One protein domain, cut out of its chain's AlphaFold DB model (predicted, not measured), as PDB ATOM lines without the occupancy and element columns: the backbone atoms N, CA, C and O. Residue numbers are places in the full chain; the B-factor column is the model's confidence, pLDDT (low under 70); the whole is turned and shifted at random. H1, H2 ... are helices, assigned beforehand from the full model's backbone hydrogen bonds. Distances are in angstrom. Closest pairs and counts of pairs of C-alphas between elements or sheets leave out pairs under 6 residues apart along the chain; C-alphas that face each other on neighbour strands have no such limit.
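This is residues 464 to 561 and 592 to 619 of the 649 residues of an uncharacterized protein of Colletotrichum incanum (UniProt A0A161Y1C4). Look for a core of crossed helices in which H5 runs through the middle: H4 folds back along it as the other leg of a helical hairpin, and the short H3 packs on the last residues of H5. H2 crosses H5, and H1 in turn crosses H2 on its far side from H5, while after a cut H6 and H7 form a loosely attached side piece, with H7 near the beginning of H5. The printed part has 126 residues with seven named helices, H1 to H7 in that order, and no named strand, and its class is all helix. It is compact, with a radius of gyration of the C-alphas of 15.0 A, and the C-alphas span 38 by 33 by 32 A along their three main axes.

Start at Ala 464, whose C-alpha is at (176.142, 175.372, 182.547), and go on to C-alpha 471 at (174.869, 179.863, 196.605), where H1 begins. H1 takes residues 471 to 484 and is 20.0 A long from first to last C-alpha. H2 takes residues 495 to 507, 18.0 A, and H3 follows with residues 512 to 519, 11.3 A. Next you meet H4, residues 521 to 534, 19.9 A. Find C-alpha 540 at (149.395, 161.774, 184.719); from there H5, the longest helix by residues, runs to residue 556, 24.5 A away. After the cut, H6 takes residues 592 to 595 and is 5.1 A long. H7 takes residues 606 to 615, 14.1 A, and ends at C-alpha 615, (140.247, 168.664, 190.136).

Begin at the hub, H5, which touches H2, H3 and H4. H4 and H5 are a helical hairpin: they touch at a shallow tilt of 30 degrees and run opposite ways, and their closest C-alphas, those of Ala 534 and Leu 543, are 6.1 A apart. H3 touches H5 at residues 553 to 556 alone, where the closest C-alphas, of Gly 515 and Leu 556, are 5.6 A apart. H3 and H4 are close but not clearly touching. H2 touches H5 with 13 pairs of C-alphas within 8 A, at a steep tilt of 59 degrees; look at Cys 498 and Ala 549, the closest C-alphas at 5.3 A. Farther out, H1 touches H2 at a steep tilt of 66 degrees, opposite ways, with the C-alphas of Ile 481 and Tyr 499 closest at 6.3 A. The packing is mostly crossed, with one shallow tilt among the four touching pairs. H7 and H5 are close but not clearly touching, the C-alphas of Pro 541 and Thr 613 being closest at 7.2 A. H7 is apart from H1, but only just, the closest C-alphas being 8.1 A apart. H6 touches no helix. Along the backbone, each O i to N i+4 pair is within hydrogen-bond range in H1, H2, H3, H4, H5 and H7, and H6 is too short for such a pair.

The two C-alphas farthest apart are those of Gln 561 and Glu 619, 43.1 A. Residues 562 to 591 are not printed, and C-alphas 561 and 592 are 31.8 A apart across that cut, which lies in the link from H5 to H6. Of the links that are printed whole, those from H2 to H3, H3 to H4 and H4 to H5 are tight, and those from H1 to H2 and H6 to H7 are short. The mean pLDDT of the printed part is 74.0. Look for values under 70 at residues 491 to 494, 559 to 561 and 592 to 619; H6 has a mean of 35 and H7 of 45.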
ATOM      1  N   ALA A 464     176.431 174.033 183.071       82.69
ATOM      2  CA  ALA A 464     176.142 175.372 182.547       82.69
ATOM      3  C   ALA A 464     174.998 176.094 183.268       82.69
ATOM      4  O   ALA A 464     175.150 177.254 183.625       82.69
ATOM      5  N   LEU A 465     173.903 175.392 183.554       87.38
ATOM      6  CA  LEU A 465     172.764 175.929 184.290       87.38
ATOM      7  C   LEU A 465     173.126 176.169 185.758       87.38
ATOM      8  O   LEU A 465     172.922 177.257 186.287       87.38
ATOM      9  N   THR A 466     173.742 175.173 186.404       90.38
ATOM     10  CA  THR A 466     174.111 175.277 187.825       90.38
ATOM     11  C   THR A 466     175.130 176.380 188.105       90.38
ATOM     12  O   THR A 466     175.074 176.985 189.167       90.38
ATOM     13  N   MET A 467     176.034 176.678 187.164       90.31
ATOM     14  CA  MET A 467     177.059 177.718 187.317       90.31
ATOM     15  C   MET A 467     176.493 179.146 187.285       90.31
ATOM     16  O   MET A 467     177.164 180.062 187.759       90.31
ATOM     17  N   LEU A 468     175.278 179.337 186.755       90.50
ATOM     18  CA  LEU A 468     174.565 180.619 186.759       90.50
ATOM     19  C   LEU A 468     173.892 180.919 188.103       90.50
ATOM     20  O   LEU A 468     173.592 182.080 188.371       90.50
ATOM     21  N   LEU A 469     173.670 179.903 188.940       92.31
ATOM     22  CA  LEU A 469     173.105 180.069 190.277       92.31
ATOM     23  C   LEU A 469     174.123 180.714 191.216       92.31
ATOM     24  O   LEU A 469     175.319 180.412 191.175       92.31
ATOM     25  N   SER A 470     173.632 181.546 192.122       92.81
ATOM     26  CA  SER A 470     174.323 181.899 193.356       92.81
ATOM     27  C   SER A 470     174.173 180.809 194.433       92.81
ATOM     28  O   SER A 470     173.290 179.950 194.332       92.81
ATOM     29  N   PRO A 471     174.992 180.822 195.504       89.56
ATOM     30  CA  PRO A 471     174.869 179.863 196.605       89.56
ATOM     31  C   PRO A 471     173.502 179.866 197.307       89.56
ATOM     32  O   PRO A 471     173.094 178.841 197.847       89.56
ATOM     33  N   GLU A 472     172.791 180.999 197.313       90.31
ATOM     34  CA  GLU A 472     171.456 181.093 197.914       90.31
ATOM     35  C   GLU A 472     170.372 180.501 197.002       90.31
ATOM     36  O   GLU A 472     169.526 179.734 197.460       90.31
ATOM     37  N   GLU A 473     170.429 180.794 195.703       93.12
ATOM     38  CA  GLU A 473     169.543 180.200 194.695       93.12
ATOM     39  C   GLU A 473     169.751 178.683 194.595       93.12
ATOM     40  O   GLU A 473     168.784 177.930 194.521       93.12
ATOM     41  N   ALA A 474     170.997 178.215 194.701       92.12
ATOM     42  CA  ALA A 474     171.326 176.795 194.770       92.12
ATOM     43  C   ALA A 474     170.734 176.092 196.009       92.12
ATOM     44  O   ALA A 474     170.361 174.923 195.905       92.12
ATOM     45  N   SER A 475     170.610 176.782 197.153       90.31
ATOM     46  CA  SER A 475     169.915 176.250 198.339       90.31
ATOM     47  C   SER A 475     168.415 176.126 198.081       90.31
ATOM     48  O   SER A 475     167.873 175.028 198.175       90.31
ATOM     49  N   LYS A 476     167.774 177.212 197.622       90.69
ATOM     50  CA  LYS A 476     166.340 177.253 197.281       90.69
ATOM     51  C   LYS A 476     165.960 176.201 196.232       90.69
ATOM     52  O   LYS A 476     164.918 175.563 196.341       90.69
ATOM     53  N   LEU A 477     166.829 175.968 195.248       92.62
ATOM     54  CA  LEU A 477     166.679 174.902 194.260       92.62
ATOM     55  C   LEU A 477     166.822 173.499 194.879       92.62
ATOM     56  O   LEU A 477     166.051 172.610 194.530       92.62
ATOM     57  N   CYS A 478     167.777 173.274 195.791       90.50
ATOM     58  CA  CYS A 478     167.894 171.995 196.508       90.50
ATOM     59  C   CYS A 478     166.666 171.720 197.391       90.50
ATOM     60  O   CYS A 478     166.203 170.583 197.452       90.50
ATOM     61  N   GLU A 479     166.144 172.753 198.052       89.06
ATOM     62  CA  GLU A 479     164.923 172.706 198.859       89.06
ATOM     63  C   GLU A 479     163.717 172.344 197.975       89.06
ATOM     64  O   GLU A 479     163.079 171.321 198.218       89.06
ATOM     65  N   PHE A 480     163.497 173.075 196.876       89.19
ATOM     66  CA  PHE A 480     162.442 172.795 195.893       89.19
ATOM     67  C   PHE A 480     162.531 171.379 195.299       89.19
ATOM     68  O   PHE A 480     161.533 170.661 195.265       89.19
ATOM     69  N   ILE A 481     163.718 170.933 194.871       89.12
ATOM     70  CA  ILE A 481     163.921 169.562 194.369       89.12
ATOM     71  C   ILE A 481     163.556 168.538 195.455       89.12
ATOM     72  O   ILE A 481     162.834 167.581 195.178       89.12
ATOM     73  N   GLY A 482     163.993 168.759 196.699       86.62
ATOM     74  CA  GLY A 482     163.695 167.888 197.838       86.62
ATOM     75  C   GLY A 482     162.229 167.890 198.290       86.62
ATOM     76  O   GLY A 482     161.818 166.968 198.999       86.62
ATOM     77  N   GLU A 483     161.437 168.888 197.894       85.00
ATOM     78  CA  GLU A 483     159.980 168.910 198.055       85.00
ATOM     79  C   GLU A 483     159.275 168.189 196.903       85.00
ATOM     80  O   GLU A 483     158.488 167.275 197.151       85.00
ATOM     81  N   VAL A 484     159.588 168.533 195.650       80.69
ATOM     82  CA  VAL A 484     158.904 167.975 194.472       80.69
ATOM     83  C   VAL A 484     159.201 166.481 194.284       80.69
ATOM     84  O   VAL A 484     158.298 165.725 193.923       80.69
ATOM     85  N   GLN A 485     160.407 166.008 194.627       83.12
ATOM     86  CA  GLN A 485     160.734 164.575 194.625       83.12
ATOM     87  C   GLN A 485     159.818 163.747 195.549       83.12
ATOM     88  O   GLN A 485     159.576 162.577 195.268       83.12
ATOM     89  N   ARG A 486     159.234 164.334 196.609       81.50
ATOM     90  CA  ARG A 486     158.267 163.635 197.490       81.50
ATOM     91  C   ARG A 486     156.923 163.369 196.807       81.50
ATOM     92  O   ARG A 486     156.185 162.498 197.250       81.50
ATOM     93  N   ILE A 487     156.614 164.129 195.755       75.75
ATOM     94  CA  ILE A 487     155.391 164.023 194.946       75.75
ATOM     95  C   ILE A 487     155.634 163.130 193.712       75.75
ATOM     96  O   ILE A 487     154.685 162.706 193.059       75.75
ATOM     97  N   ASN A 488     156.897 162.773 193.430       77.81
ATOM     98  CA  ASN A 488     157.289 161.837 192.373       77.81
ATOM     99  C   ASN A 488     156.793 162.278 190.974       77.81
ATOM    100  O   ASN A 488     156.229 161.488 190.214       77.81
ATOM    101  N   LEU A 489     156.969 163.573 190.652       75.81
ATOM    102  CA  LEU A 489     156.534 164.176 189.377       75.81
ATOM    103  C   LEU A 489     157.346 163.725 188.153       75.81
ATOM    104  O   LEU A 489     156.951 164.028 187.035       75.81
ATOM    105  N   PHE A 490     158.454 163.009 188.327       78.69
ATOM    106  CA  PHE A 490     159.153 162.316 187.247       78.69
ATOM    107  C   PHE A 490     159.536 160.901 187.710       78.69
ATOM    108  O   PHE A 490     159.280 160.517 188.849       78.69
ATOM    109  N   SER A 491     160.063 160.093 186.788       69.00
ATOM    110  CA  SER A 491     160.443 158.694 187.041       69.00
ATOM    111  C   SER A 491     161.650 158.241 186.201       69.00
ATOM    112  O   SER A 491     161.843 157.047 185.952       69.00
ATOM    113  N   HIS A 492     162.420 159.192 185.663       64.56
ATOM    114  CA  HIS A 492     163.382 159.001 184.566       64.56
ATOM    115  C   HIS A 492     164.631 159.869 184.774       64.56
ATOM    116  O   HIS A 492     164.543 160.977 185.282       64.56
ATOM    117  N   THR A 493     165.799 159.426 184.307       57.56
ATOM    118  CA  THR A 493     167.138 159.905 184.730       57.56
ATOM    119  C   THR A 493     167.471 161.406 184.613       57.56
ATOM    120  O   THR A 493     168.503 161.807 185.142       57.56
ATOM    121  N   ASN A 494     166.631 162.240 183.988       66.00
ATOM    122  CA  ASN A 494     166.851 163.686 183.814       66.00
ATOM    123  C   ASN A 494     165.939 164.580 184.696       66.00
ATOM    124  O   ASN A 494     165.852 165.788 184.453       66.00
ATOM    125  N   GLU A 495     165.288 164.028 185.733       81.12
ATOM    126  CA  GLU A 495     164.313 164.739 186.593       81.12
ATOM    127  C   GLU A 495     164.785 166.110 187.073       81.12
ATOM    128  O   GLU A 495     164.061 167.092 186.953       81.12
ATOM    129  N   ASN A 496     166.015 166.203 187.587       86.44
ATOM    130  CA  ASN A 496     166.497 167.426 188.226       86.44
ATOM    131  C   ASN A 496     166.701 168.578 187.232       86.44
ATOM    132  O   ASN A 496     166.555 169.736 187.618       86.44
ATOM    133  N   THR A 497     166.940 168.291 185.949       89.00
ATOM    134  CA  THR A 497     166.920 169.305 184.878       89.00
ATOM    135  C   THR A 497     165.497 169.799 184.621       89.00
ATOM    136  O   THR A 497     165.280 170.985 184.385       89.00
ATOM    137  N   CYS A 498     164.510 168.912 184.725       89.50
ATOM    138  CA  CYS A 498     163.101 169.255 184.568       89.50
ATOM    139  C   CYS A 498     162.591 170.060 185.782       89.50
ATOM    140  O   CYS A 498     161.971 171.107 185.597       89.50
ATOM    141  N   TYR A 499     162.942 169.652 187.011       90.19
ATOM    142  CA  TYR A 499     162.717 170.441 188.228       90.19
ATOM    143  C   TYR A 499     163.398 171.813 188.136       90.19
ATOM    144  O   TYR A 499     162.771 172.805 188.483       90.19
ATOM    145  N   PHE A 500     164.632 171.902 187.622       92.62
ATOM    146  CA  PHE A 500     165.324 173.178 187.410       92.62
ATOM    147  C   PHE A 500     164.548 174.115 186.475       92.62
ATOM    148  O   PHE A 500     164.333 175.271 186.823       92.62
ATOM    149  N   LEU A 501     164.077 173.628 185.321       91.44
ATOM    150  CA  LEU A 501     163.297 174.444 184.382       91.44
ATOM    151  C   LEU A 501     162.021 174.998 185.044       91.44
ATOM    152  O   LEU A 501     161.752 176.197 184.954       91.44
ATOM    153  N   ILE A 502     161.281 174.153 185.770       89.12
ATOM    154  CA  ILE A 502     160.070 174.552 186.510       89.12
ATOM    155  C   ILE A 502     160.411 175.530 187.649       89.12
ATOM    156  O   ILE A 502     159.697 176.513 187.864       89.12
ATOM    157  N   TRP A 503     161.516 175.304 188.364       92.94
ATOM    158  CA  TRP A 503     162.005 176.188 189.423       92.94
ATOM    159  C   TRP A 503     162.302 177.591 188.879       92.94
ATOM    160  O   TRP A 503     161.781 178.572 189.411       92.94
ATOM    161  N   CYS A 504     163.029 177.694 187.761       88.94
ATOM    162  CA  CYS A 504     163.335 178.975 187.124       88.94
ATOM    163  C   CYS A 504     162.067 179.767 186.786       88.94
ATOM    164  O   CYS A 504     161.973 180.957 187.086       88.94
ATOM    165  N   GLN A 505     161.061 179.097 186.218       84.81
ATOM    166  CA  GLN A 505     159.804 179.732 185.828       84.81
ATOM    167  C   GLN A 505     158.913 180.125 187.019       84.81
ATOM    168  O   GLN A 505     158.177 181.108 186.925       84.81
ATOM    169  N   THR A 506     158.957 179.385 188.126       78.56
ATOM    170  CA  THR A 506     158.182 179.695 189.345       78.56
ATOM    171  C   THR A 506     158.842 180.771 190.210       78.56
ATOM    172  O   THR A 506     158.143 181.524 190.880       78.56
ATOM    173  N   HIS A 507     160.172 180.890 190.156       81.62
ATOM    174  CA  HIS A 507     160.954 181.850 190.946       81.62
ATOM    175  C   HIS A 507     161.399 183.094 190.149       81.62
ATOM    176  O   HIS A 507     162.063 183.969 190.700       81.62
ATOM    177  N   GLY A 508     161.055 183.186 188.859       79.69
ATOM    178  CA  GLY A 508     161.419 184.316 187.993       79.69
ATOM    179  C   GLY A 508     162.909 184.391 187.630       79.69
ATOM    180  O   GLY A 508     163.383 185.442 187.199       79.69
ATOM    181  N   PHE A 509     163.662 183.300 187.798       85.56
ATOM    182  CA  PHE A 509     165.099 183.253 187.529       85.56
ATOM    183  C   PHE A 509     165.358 183.202 186.014       85.56
ATOM    184  O   PHE A 509     165.344 182.137 185.397       85.56
ATOM    185  N   ASN A 510     165.588 184.375 185.420       81.62
ATOM    186  CA  ASN A 510     165.877 184.552 183.996       81.62
ATOM    187  C   ASN A 510     167.260 185.205 183.789       81.62
ATOM    188  O   ASN A 510     167.374 186.403 183.537       81.62
ATOM    189  N   GLN A 511     168.325 184.416 183.950       83.12
ATOM    190  CA  GLN A 511     169.699 184.845 183.657       83.12
ATOM    191  C   GLN A 511     169.996 184.728 182.147       83.12
ATOM    192  O   GLN A 511     169.670 183.691 181.570       83.12
ATOM    193  N   PRO A 512     170.703 185.683 181.501       79.88
ATOM    194  CA  PRO A 512     170.972 185.644 180.053       79.88
ATOM    195  C   PRO A 512     171.633 184.351 179.540       79.88
ATOM    196  O   PRO A 512     171.353 183.900 178.430       79.88
ATOM    197  N   GLY A 513     172.466 183.708 180.367       81.12
ATOM    198  CA  GLY A 513     173.094 182.421 180.039       81.12
ATOM    199  C   GLY A 513     172.116 181.240 179.928       81.12
ATOM    200  O   GLY A 513     172.454 180.240 179.300       81.12
ATOM    201  N   LEU A 514     170.902 181.340 180.487       86.12
ATOM    202  CA  LEU A 514     169.837 180.350 180.277       86.12
ATOM    203  C   LEU A 514     169.369 180.380 178.824       86.12
ATOM    204  O   LEU A 514     169.278 179.332 178.189       86.12
ATOM    205  N   GLY A 515     169.161 181.584 178.286       85.00
ATOM    206  CA  GLY A 515     168.788 181.794 176.894       85.00
ATOM    207  C   GLY A 515     169.813 181.190 175.942       85.00
ATOM    208  O   GLY A 515     169.477 180.284 175.177       85.00
ATOM    209  N   GLN A 516     171.086 181.576 176.084       83.88
ATOM    210  CA  GLN A 516     172.193 180.973 175.326       83.88
ATOM    211  C   GLN A 516     172.225 179.437 175.451       83.88
ATOM    212  O   GLN A 516     172.437 178.728 174.466       83.88
ATOM    213  N   TRP A 517     171.973 178.890 176.647       87.75
ATOM    214  CA  TRP A 517     171.910 177.442 176.842       87.75
ATOM    215  C   TRP A 517     170.736 176.787 176.092       87.75
ATOM    216  O   TRP A 517     170.948 175.742 175.475       87.75
ATOM    217  N   THR A 518     169.540 177.386 176.062       87.44
ATOM    218  CA  THR A 518     168.401 176.854 175.278       87.44
ATOM    219  C   THR A 518     168.610 176.931 173.758       87.44
ATOM    220  O   THR A 518     168.001 176.176 172.996       87.44
ATOM    221  N   GLU A 519     169.489 177.814 173.284       86.50
ATOM    222  CA  GLU A 519     169.886 177.869 171.874       86.50
ATOM    223  C   GLU A 519     171.041 176.911 171.547       86.50
ATOM    224  O   GLU A 519     171.207 176.511 170.389       86.50
ATOM    225  N   SER A 520     171.810 176.486 172.553       83.69
ATOM    226  CA  SER A 520     172.885 175.504 172.402       83.69
ATOM    227  C   SER A 520     172.370 174.120 171.980       83.69
ATOM    228  O   SER A 520     171.210 173.759 172.202       83.69
ATOM    229  N   GLY A 521     173.263 173.293 171.427       83.44
ATOM    230  CA  GLY A 521     172.956 171.890 171.127       83.44
ATOM    231  C   GLY A 521     172.507 171.097 172.361       83.44
ATOM    232  O   GLY A 521     171.601 170.277 172.258       83.44
ATOM    233  N   ASN A 522     173.064 171.391 173.541       83.38
ATOM    234  CA  ASN A 522     172.706 170.712 174.789       83.38
ATOM    235  C   ASN A 522     171.270 171.036 175.231       83.38
ATOM    236  O   ASN A 522     170.530 170.126 175.601       83.38
ATOM    237  N   GLY A 523     170.856 172.305 175.150       88.00
ATOM    238  CA  GLY A 523     169.471 172.702 175.423       88.00
ATOM    239  C   GLY A 523     168.500 172.060 174.434       88.00
ATOM    240  O   GLY A 523     167.535 171.413 174.841       88.00
ATOM    241  N   LYS A 524     168.810 172.146 173.133       89.56
ATOM    242  CA  LYS A 524     168.001 171.551 172.056       89.56
ATOM    243  C   LYS A 524     167.823 170.036 172.217       89.56
ATOM    244  O   LYS A 524     166.723 169.543 171.976       89.56
ATOM    245  N   THR A 525     168.843 169.314 172.688       89.38
ATOM    246  CA  THR A 525     168.731 167.889 173.045       89.38
ATOM    247  C   THR A 525     167.775 167.670 174.219       89.38
ATOM    248  O   THR A 525     166.840 166.889 174.076       89.38
ATOM    249  N   VAL A 526     167.914 168.404 175.331       89.00
ATOM    250  CA  VAL A 526     166.988 168.300 176.483       89.00
ATOM    251  C   VAL A 526     165.540 168.613 176.078       89.00
ATOM    252  O   VAL A 526     164.606 167.953 176.529       89.00
ATOM    253  N   PHE A 527     165.324 169.574 175.178       90.00
ATOM    254  CA  PHE A 527     163.994 169.891 174.653       90.00
ATOM    255  C   PHE A 527     163.429 168.795 173.735       90.00
ATOM    256  O   PHE A 527     162.231 168.506 173.781       90.00
ATOM    257  N   ALA A 528     164.276 168.152 172.927       87.19
ATOM    258  CA  ALA A 528     163.891 166.995 172.122       87.19
ATOM    259  C   ALA A 528     163.557 165.773 172.999       87.19
ATOM    260  O   ALA A 528     162.558 165.102 172.742       87.19
ATOM    261  N   GLU A 529     164.325 165.527 174.064       89.56
ATOM    262  CA  GLU A 529     164.045 164.500 175.075       89.56
ATOM    263  C   GLU A 529     162.715 164.755 175.795       89.56
ATOM    264  O   GLU A 529     161.894 163.847 175.892       89.56
ATOM    265  N   LEU A 530     162.453 165.993 176.234       88.00
ATOM    266  CA  LEU A 530     161.179 166.386 176.846       88.00
ATOM    267  C   LEU A 530     159.991 166.146 175.898       88.00
ATOM    268  O   LEU A 530     158.990 165.552 176.298       88.00
ATOM    269  N   ARG A 531     160.111 166.549 174.625       86.31
ATOM    270  CA  ARG A 531     159.092 166.282 173.594       86.31
ATOM    271  C   ARG A 531     158.894 164.782 173.346       86.31
ATOM    272  O   ARG A 531     157.758 164.341 173.198       86.31
ATOM    273  N   ALA A 532     159.964 163.989 173.327       86.25
ATOM    274  CA  ALA A 532     159.869 162.536 173.199       86.25
ATOM    275  C   ALA A 532     159.181 161.901 174.422       86.25
ATOM    276  O   ALA A 532     158.305 161.054 174.258       86.25
ATOM    277  N   ALA A 533     159.509 162.354 175.635       85.06
ATOM    278  CA  ALA A 533     158.907 161.880 176.877       85.06
ATOM    279  C   ALA A 533     157.402 162.194 176.966       85.06
ATOM    280  O   ALA A 533     156.646 161.347 177.440       85.06
ATOM    281  N   ALA A 534     156.958 163.350 176.453       81.25
ATOM    282  CA  ALA A 534     155.541 163.723 176.349       81.25
ATOM    283  C   ALA A 534     154.737 162.839 175.371       81.25
ATOM    284  O   ALA A 534     153.536 162.644 175.551       81.25
ATOM    285  N   ASN A 535     155.397 162.281 174.352       78.56
ATOM    286  CA  ASN A 535     154.785 161.371 173.376       78.56
ATOM    287  C   ASN A 535     154.740 159.904 173.853       78.56
ATOM    288  O   ASN A 535     154.120 159.061 173.204       78.56
ATOM    289  N   ILE A 536     155.385 159.580 174.977       83.75
ATOM    290  CA  ILE A 536     155.359 158.252 175.604       83.75
ATOM    291  C   ILE A 536     154.170 158.159 176.579       83.75
ATOM    292  O   ILE A 536     153.699 159.155 177.129       83.75
ATOM    293  N   ARG A 537     153.667 156.939 176.819       79.06
ATOM    294  CA  ARG A 537     152.624 156.648 177.821       79.06
ATOM    295  C   ARG A 537     153.173 156.815 179.246       79.06
ATOM    296  O   ARG A 537     153.564 155.843 179.885       79.06
ATOM    297  N   GLN A 538     153.207 158.060 179.704       80.31
ATOM    298  CA  GLN A 538     153.564 158.458 181.065       80.31
ATOM    299  C   GLN A 538     152.425 158.205 182.070       80.31
ATOM    300  O   GLN A 538     151.322 157.802 181.694       80.31
ATOM    301  N   SER A 539     152.696 158.445 183.357       80.94
ATOM    302  CA  SER A 539     151.651 158.684 184.361       80.94
ATOM    303  C   SER A 539     151.164 160.136 184.283       80.94
ATOM    304  O   SER A 539     151.902 161.016 183.837       80.94
ATOM    305  N   ALA A 540     149.949 160.419 184.763       76.12
ATOM    306  CA  ALA A 540     149.395 161.774 184.719       76.12
ATOM    307  C   ALA A 540     150.268 162.841 185.426       76.12
ATOM    308  O   ALA A 540     150.514 163.879 184.805       76.12
ATOM    309  N   PRO A 541     150.826 162.611 186.639       77.75
ATOM    310  CA  PRO A 541     151.751 163.563 187.259       77.75
ATOM    311  C   PRO A 541     153.022 163.788 186.428       77.75
ATOM    312  O   PRO A 541     153.481 164.924 186.317       77.75
ATOM    313  N   ALA A 542     153.546 162.736 185.785       80.69
ATOM    314  CA  ALA A 542     154.719 162.834 184.922       80.69
ATOM    315  C   ALA A 542     154.437 163.601 183.624       80.69
ATOM    316  O   ALA A 542     155.246 164.439 183.233       80.69
ATOM    317  N   LEU A 543     153.273 163.406 182.992       80.56
ATOM    318  CA  LEU A 543     152.872 164.218 181.841       80.56
ATOM    319  C   LEU A 543     152.747 165.702 182.225       80.56
ATOM    320  O   LEU A 543     153.262 166.559 181.509       80.56
ATOM    321  N   VAL A 544     152.128 166.015 183.371       80.50
ATOM    322  CA  VAL A 544     152.014 167.399 183.872       80.50
ATOM    323  C   VAL A 544     153.394 168.003 184.157       80.50
ATOM    324  O   VAL A 544     153.667 169.121 183.719       80.50
ATOM    325  N   GLY A 545     154.294 167.261 184.813       84.12
ATOM    326  CA  GLY A 545     155.679 167.682 185.037       84.12
ATOM    327  C   GLY A 545     156.428 167.970 183.731       84.12
ATOM    328  O   GLY A 545     157.058 169.020 183.597       84.12
ATOM    329  N   ILE A 546     156.315 167.084 182.735       85.00
ATOM    330  CA  ILE A 546     156.967 167.247 181.426       85.00
ATOM    331  C   ILE A 546     156.417 168.483 180.705       85.00
ATOM    332  O   ILE A 546     157.198 169.294 180.209       85.00
ATOM    333  N   MET A 547     155.095 168.682 180.691       82.19
ATOM    334  CA  MET A 547     154.476 169.856 180.061       82.19
ATOM    335  C   MET A 547     154.896 171.166 180.744       82.19
ATOM    336  O   MET A 547     155.203 172.139 180.056       82.19
ATOM    337  N   LEU A 548     155.000 171.198 182.078       85.12
ATOM    338  CA  LEU A 548     155.521 172.363 182.800       85.12
ATOM    339  C   LEU A 548     156.999 172.634 182.477       85.12
ATOM    340  O   LEU A 548     157.368 173.794 182.285       85.12
ATOM    341  N   ALA A 549     157.834 171.599 182.358       89.50
ATOM    342  CA  ALA A 549     159.231 171.746 181.949       89.50
ATOM    343  C   ALA A 549     159.367 172.244 180.494       89.50
ATOM    344  O   ALA A 549     160.181 173.129 180.236       89.50
ATOM    345  N   ILE A 550     158.529 171.760 179.565       86.19
ATOM    346  CA  ILE A 550     158.450 172.231 178.168       86.19
ATOM    347  C   ILE A 550     158.053 173.712 178.104       86.19
ATOM    348  O   ILE A 550     158.734 174.501 177.451       86.19
ATOM    349  N   ILE A 551     156.987 174.111 178.807       83.44
ATOM    350  CA  ILE A 551     156.517 175.507 178.840       83.44
ATOM    351  C   ILE A 551     157.590 176.423 179.438       83.44
ATOM    352  O   ILE A 551     157.829 177.516 178.923       83.44
ATOM    353  N   SER A 552     158.258 175.973 180.501       87.75
ATOM    354  CA  SER A 552     159.338 176.724 181.148       87.75
ATOM    355  C   SER A 552     160.562 176.861 180.240       87.75
ATOM    356  O   SER A 552     161.126 177.945 180.144       87.75
ATOM    357  N   TYR A 553     160.929 175.804 179.504       89.38
ATOM    358  CA  TYR A 553     161.990 175.854 178.496       89.38
ATOM    359  C   TYR A 553     161.694 176.909 177.423       89.38
ATOM    360  O   TYR A 553     162.528 177.773 177.173       89.38
ATOM    361  N   CYS A 554     160.495 176.885 176.825       84.88
ATOM    362  CA  CYS A 554     160.115 177.837 175.777       84.88
ATOM    363  C   CYS A 554     160.116 179.297 176.256       84.88
ATOM    364  O   CYS A 554     160.426 180.189 175.474       84.88
ATOM    365  N   ARG A 555     159.818 179.551 177.537       82.56
ATOM    366  CA  ARG A 555     159.875 180.896 178.141       82.56
ATOM    367  C   ARG A 555     161.287 181.363 178.511       82.56
ATOM    368  O   ARG A 555     161.481 182.558 178.710       82.56
ATOM    369  N   LEU A 556     162.251 180.446 178.608       84.44
ATOM    370  CA  LEU A 556     163.668 180.756 178.831       84.44
ATOM    371  C   LEU A 556     164.449 180.972 177.528       84.44
ATOM    372  O   LEU A 556     165.602 181.394 177.590       84.44
ATOM    373  N   GLN A 557     163.854 180.702 176.361       83.88
ATOM    374  CA  GLN A 557     164.490 181.010 175.081       83.88
ATOM    375  C   GLN A 557     164.623 182.528 174.890       83.88
ATOM    376  O   GLN A 557     163.693 183.262 175.240       83.88
ATOM    377  N   PRO A 558     165.732 183.032 174.309       72.31
ATOM    378  CA  PRO A 558     165.820 184.431 173.925       72.31
ATOM    379  C   PRO A 558     164.678 184.750 172.965       72.31
ATOM    380  O   PRO A 558     164.502 184.083 171.946       72.31
ATOM    381  N   SER A 559     163.900 185.781 173.289       60.28
ATOM    382  CA  SER A 559     162.908 186.314 172.359       60.28
ATOM    383  C   SER A 559     163.660 186.867 171.151       60.28
ATOM    384  O   SER A 559     164.287 187.922 171.245       60.28
ATOM    385  N   THR A 560     163.680 186.111 170.051       44.28
ATOM    386  CA  THR A 560     164.504 186.437 168.884       44.28
ATOM    387  C   THR A 560     164.098 187.810 168.354       44.28
ATOM    388  O   THR A 560     162.909 188.089 168.203       44.28
ATOM    389  N   GLN A 561     165.082 188.683 168.134       38.69
ATOM    390  CA  GLN A 561     164.873 190.125 167.998       38.69
ATOM    391  C   GLN A 561     163.915 190.489 166.851       38.69
ATOM    392  O   GLN A 561     164.299 190.513 165.681       38.69
ATOM    393  N   PRO A 592     139.260 183.280 183.649       33.34
ATOM    394  CA  PRO A 592     138.737 183.690 184.956       33.34
ATOM    395  C   PRO A 592     138.954 182.628 186.037       33.34
ATOM    396  O   PRO A 592     139.614 182.897 187.030       33.34
ATOM    397  N   SER A 593     138.594 181.371 185.764       37.84
ATOM    398  CA  SER A 593     138.810 180.241 186.680       37.84
ATOM    399  C   SER A 593     140.281 179.900 186.979       37.84
ATOM    400  O   SER A 593     140.533 179.109 187.885       37.84
ATOM    401  N   LEU A 594     141.246 180.490 186.262       33.50
ATOM    402  CA  LEU A 594     142.674 180.445 186.592       33.50
ATOM    403  C   LEU A 594     143.057 181.622 187.501       33.50
ATOM    404  O   LEU A 594     143.685 181.427 188.535       33.50
ATOM    405  N   ARG A 595     142.636 182.844 187.143       36.12
ATOM    406  CA  ARG A 595     142.886 184.074 187.917       36.12
ATOM    407  C   ARG A 595     142.207 184.047 189.289       36.12
ATOM    408  O   ARG A 595     142.791 184.536 190.252       36.12
ATOM    409  N   ASP A 596     141.013 183.481 189.371       38.81
ATOM    410  CA  ASP A 596     140.230 183.393 190.601       38.81
ATOM    411  C   ASP A 596     140.772 182.268 191.502       38.81
ATOM    412  O   ASP A 596     141.006 182.494 192.685       38.81
ATOM    413  N   ALA A 597     141.164 181.120 190.930       37.50
ATOM    414  CA  ALA A 597     141.883 180.071 191.665       37.50
ATOM    415  C   ALA A 597     143.269 180.524 192.177       37.50
ATOM    416  O   ALA A 597     143.722 180.063 193.222       37.50
ATOM    417  N   MET A 598     143.934 181.454 191.479       35.94
ATOM    418  CA  MET A 598     145.157 182.124 191.949       35.94
ATOM    419  C   MET A 598     144.895 183.255 192.963       35.94
ATOM    420  O   MET A 598     145.847 183.781 193.531       35.94
ATOM    421  N   LYS A 599     143.633 183.647 193.196       39.53
ATOM    422  CA  LYS A 599     143.234 184.645 194.205       39.53
ATOM    423  C   LYS A 599     142.723 184.028 195.505       39.53
ATOM    424  O   LYS A 599     142.891 184.641 196.550       39.53
ATOM    425  N   GLU A 600     142.081 182.863 195.449       36.97
ATOM    426  CA  GLU A 600     141.526 182.193 196.637       36.97
ATOM    427  C   GLU A 600     142.587 181.493 197.504       36.97
ATOM    428  O   GLU A 600     142.306 181.136 198.647       36.97
ATOM    429  N   VAL A 601     143.798 181.271 196.979       36.81
ATOM    430  CA  VAL A 601     144.817 180.424 197.619       36.81
ATOM    431  C   VAL A 601     146.082 181.221 197.924       36.81
ATOM    432  O   VAL A 601     147.021 181.258 197.131       36.81
ATOM    433  N   GLU A 602     146.133 181.819 199.114       37.19
ATOM    434  CA  GLU A 602     147.357 182.428 199.638       37.19
ATOM    435  C   GLU A 602     148.436 181.342 199.867       37.19
ATOM    436  O   GLU A 602     148.345 180.520 200.786       37.19
ATOM    437  N   CYS A 603     149.462 181.368 199.008       37.69
ATOM    438  CA  CYS A 603     150.694 180.570 199.020       37.69
ATOM    439  C   CYS A 603     150.584 179.046 198.743       37.69
ATOM    440  O   CYS A 603     149.855 178.304 199.415       37.69
ATOM    441  N   ASP A 604     151.391 178.462 197.845       48.84
ATOM    442  CA  ASP A 604     151.993 178.946 196.579       48.84
ATOM    443  C   ASP A 604     152.423 177.697 195.781       48.84
ATOM    444  O   ASP A 604     152.926 176.745 196.375       48.84
ATOM    445  N   HIS A 605     152.241 177.688 194.455       44.06
ATOM    446  CA  HIS A 605     152.693 176.665 193.483       44.06
ATOM    447  C   HIS A 605     152.364 175.170 193.747       44.06
ATOM    448  O   HIS A 605     151.669 174.554 192.938       44.06
ATOM    449  N   LEU A 606     152.838 174.554 194.836       39.25
ATOM    450  CA  LEU A 606     152.680 173.120 195.129       39.25
ATOM    451  C   LEU A 606     151.213 172.711 195.323       39.25
ATOM    452  O   LEU A 606     150.753 171.770 194.677       39.25
ATOM    453  N   LYS A 607     150.448 173.467 196.129       44.62
ATOM    454  CA  LYS A 607     148.996 173.241 196.285       44.62
ATOM    455  C   LYS A 607     148.264 173.308 194.946       44.62
ATOM    456  O   LYS A 607     147.329 172.554 194.745       44.62
ATOM    457  N   TYR A 608     148.683 174.194 194.041       49.22
ATOM    458  CA  TYR A 608     148.057 174.379 192.730       49.22
ATOM    459  C   TYR A 608     148.316 173.186 191.793       49.22
ATOM    460  O   TYR A 608     147.397 172.711 191.132       49.22
ATOM    461  N   LEU A 609     149.534 172.635 191.800       45.81
ATOM    462  CA  LEU A 609     149.881 171.387 191.107       45.81
ATOM    463  C   LEU A 609     149.053 170.191 191.613       45.81
ATOM    464  O   LEU A 609     148.537 169.397 190.820       45.81
ATOM    465  N   GLN A 610     148.876 170.101 192.931       44.44
ATOM    466  CA  GLN A 610     148.032 169.092 193.562       44.44
ATOM    467  C   GLN A 610     146.548 169.287 193.187       44.44
ATOM    468  O   GLN A 610     145.916 168.350 192.705       44.44
ATOM    469  N   LEU A 611     146.029 170.519 193.266       48.44
ATOM    470  CA  LEU A 611     144.658 170.867 192.873       48.44
ATOM    471  C   LEU A 611     144.368 170.586 191.396       48.44
ATOM    472  O   LEU A 611     143.259 170.183 191.079       48.44
ATOM    473  N   LEU A 612     145.330 170.768 190.485       47.94
ATOM    474  CA  LEU A 612     145.166 170.366 189.082       47.94
ATOM    475  C   LEU A 612     145.011 168.845 188.948       47.94
ATOM    476  O   LEU A 612     144.152 168.383 188.202       47.94
ATOM    477  N   THR A 613     145.805 168.074 189.690       45.94
ATOM    478  CA  THR A 613     145.742 166.604 189.677       45.94
ATOM    479  C   THR A 613     144.403 166.097 190.229       45.94
ATOM    480  O   THR A 613     143.760 165.248 189.615       45.94
ATOM    481  N   GLU A 614     143.948 166.670 191.348       46.50
ATOM    482  CA  GLU A 614     142.694 166.311 192.024       46.50
ATOM    483  C   GLU A 614     141.449 166.776 191.241       46.50
ATOM    484  O   GLU A 614     140.518 166.000 191.017       46.50
ATOM    485  N   LYS A 615     141.423 168.032 190.768       42.41
ATOM    486  CA  LYS A 615     140.247 168.664 190.136       42.41
ATOM    487  C   LYS A 615     139.929 168.129 188.741       42.41
ATOM    488  O   LYS A 615     138.774 168.194 188.329       42.41
ATOM    489  N   PHE A 616     140.924 167.610 188.019       43.84
ATOM    490  CA  PHE A 616     140.723 166.971 186.714       43.84
ATOM    491  C   PHE A 616     140.526 165.446 186.792       43.84
ATOM    492  O   PHE A 616     140.368 164.830 185.742       43.84
ATOM    493  N   GLN A 617     140.518 164.847 187.995       38.72
ATOM    494  CA  GLN A 617     140.296 163.407 188.227       38.72
ATOM    495  C   GLN A 617     141.080 162.511 187.248       38.72
ATOM    496  O   GLN A 617     140.521 161.626 186.597       38.72
ATOM    497  N   ILE A 618     142.389 162.760 187.109       48.19
ATOM    498  CA  ILE A 618     143.235 162.143 186.068       48.19
ATOM    499  C   ILE A 618     143.662 160.706 186.447       48.19
ATOM    500  O   ILE A 618     144.832 160.331 186.371       48.19
ATOM    501  N   GLU A 619     142.690 159.899 186.867       39.25
ATOM    502  CA  GLU A 619     142.811 158.467 187.167       39.25
ATOM    503  C   GLU A 619     142.527 157.597 185.923       39.25
ATOM    504  O   GLU A 619     142.942 156.440 185.853       39.25
TER     505      GLU A 619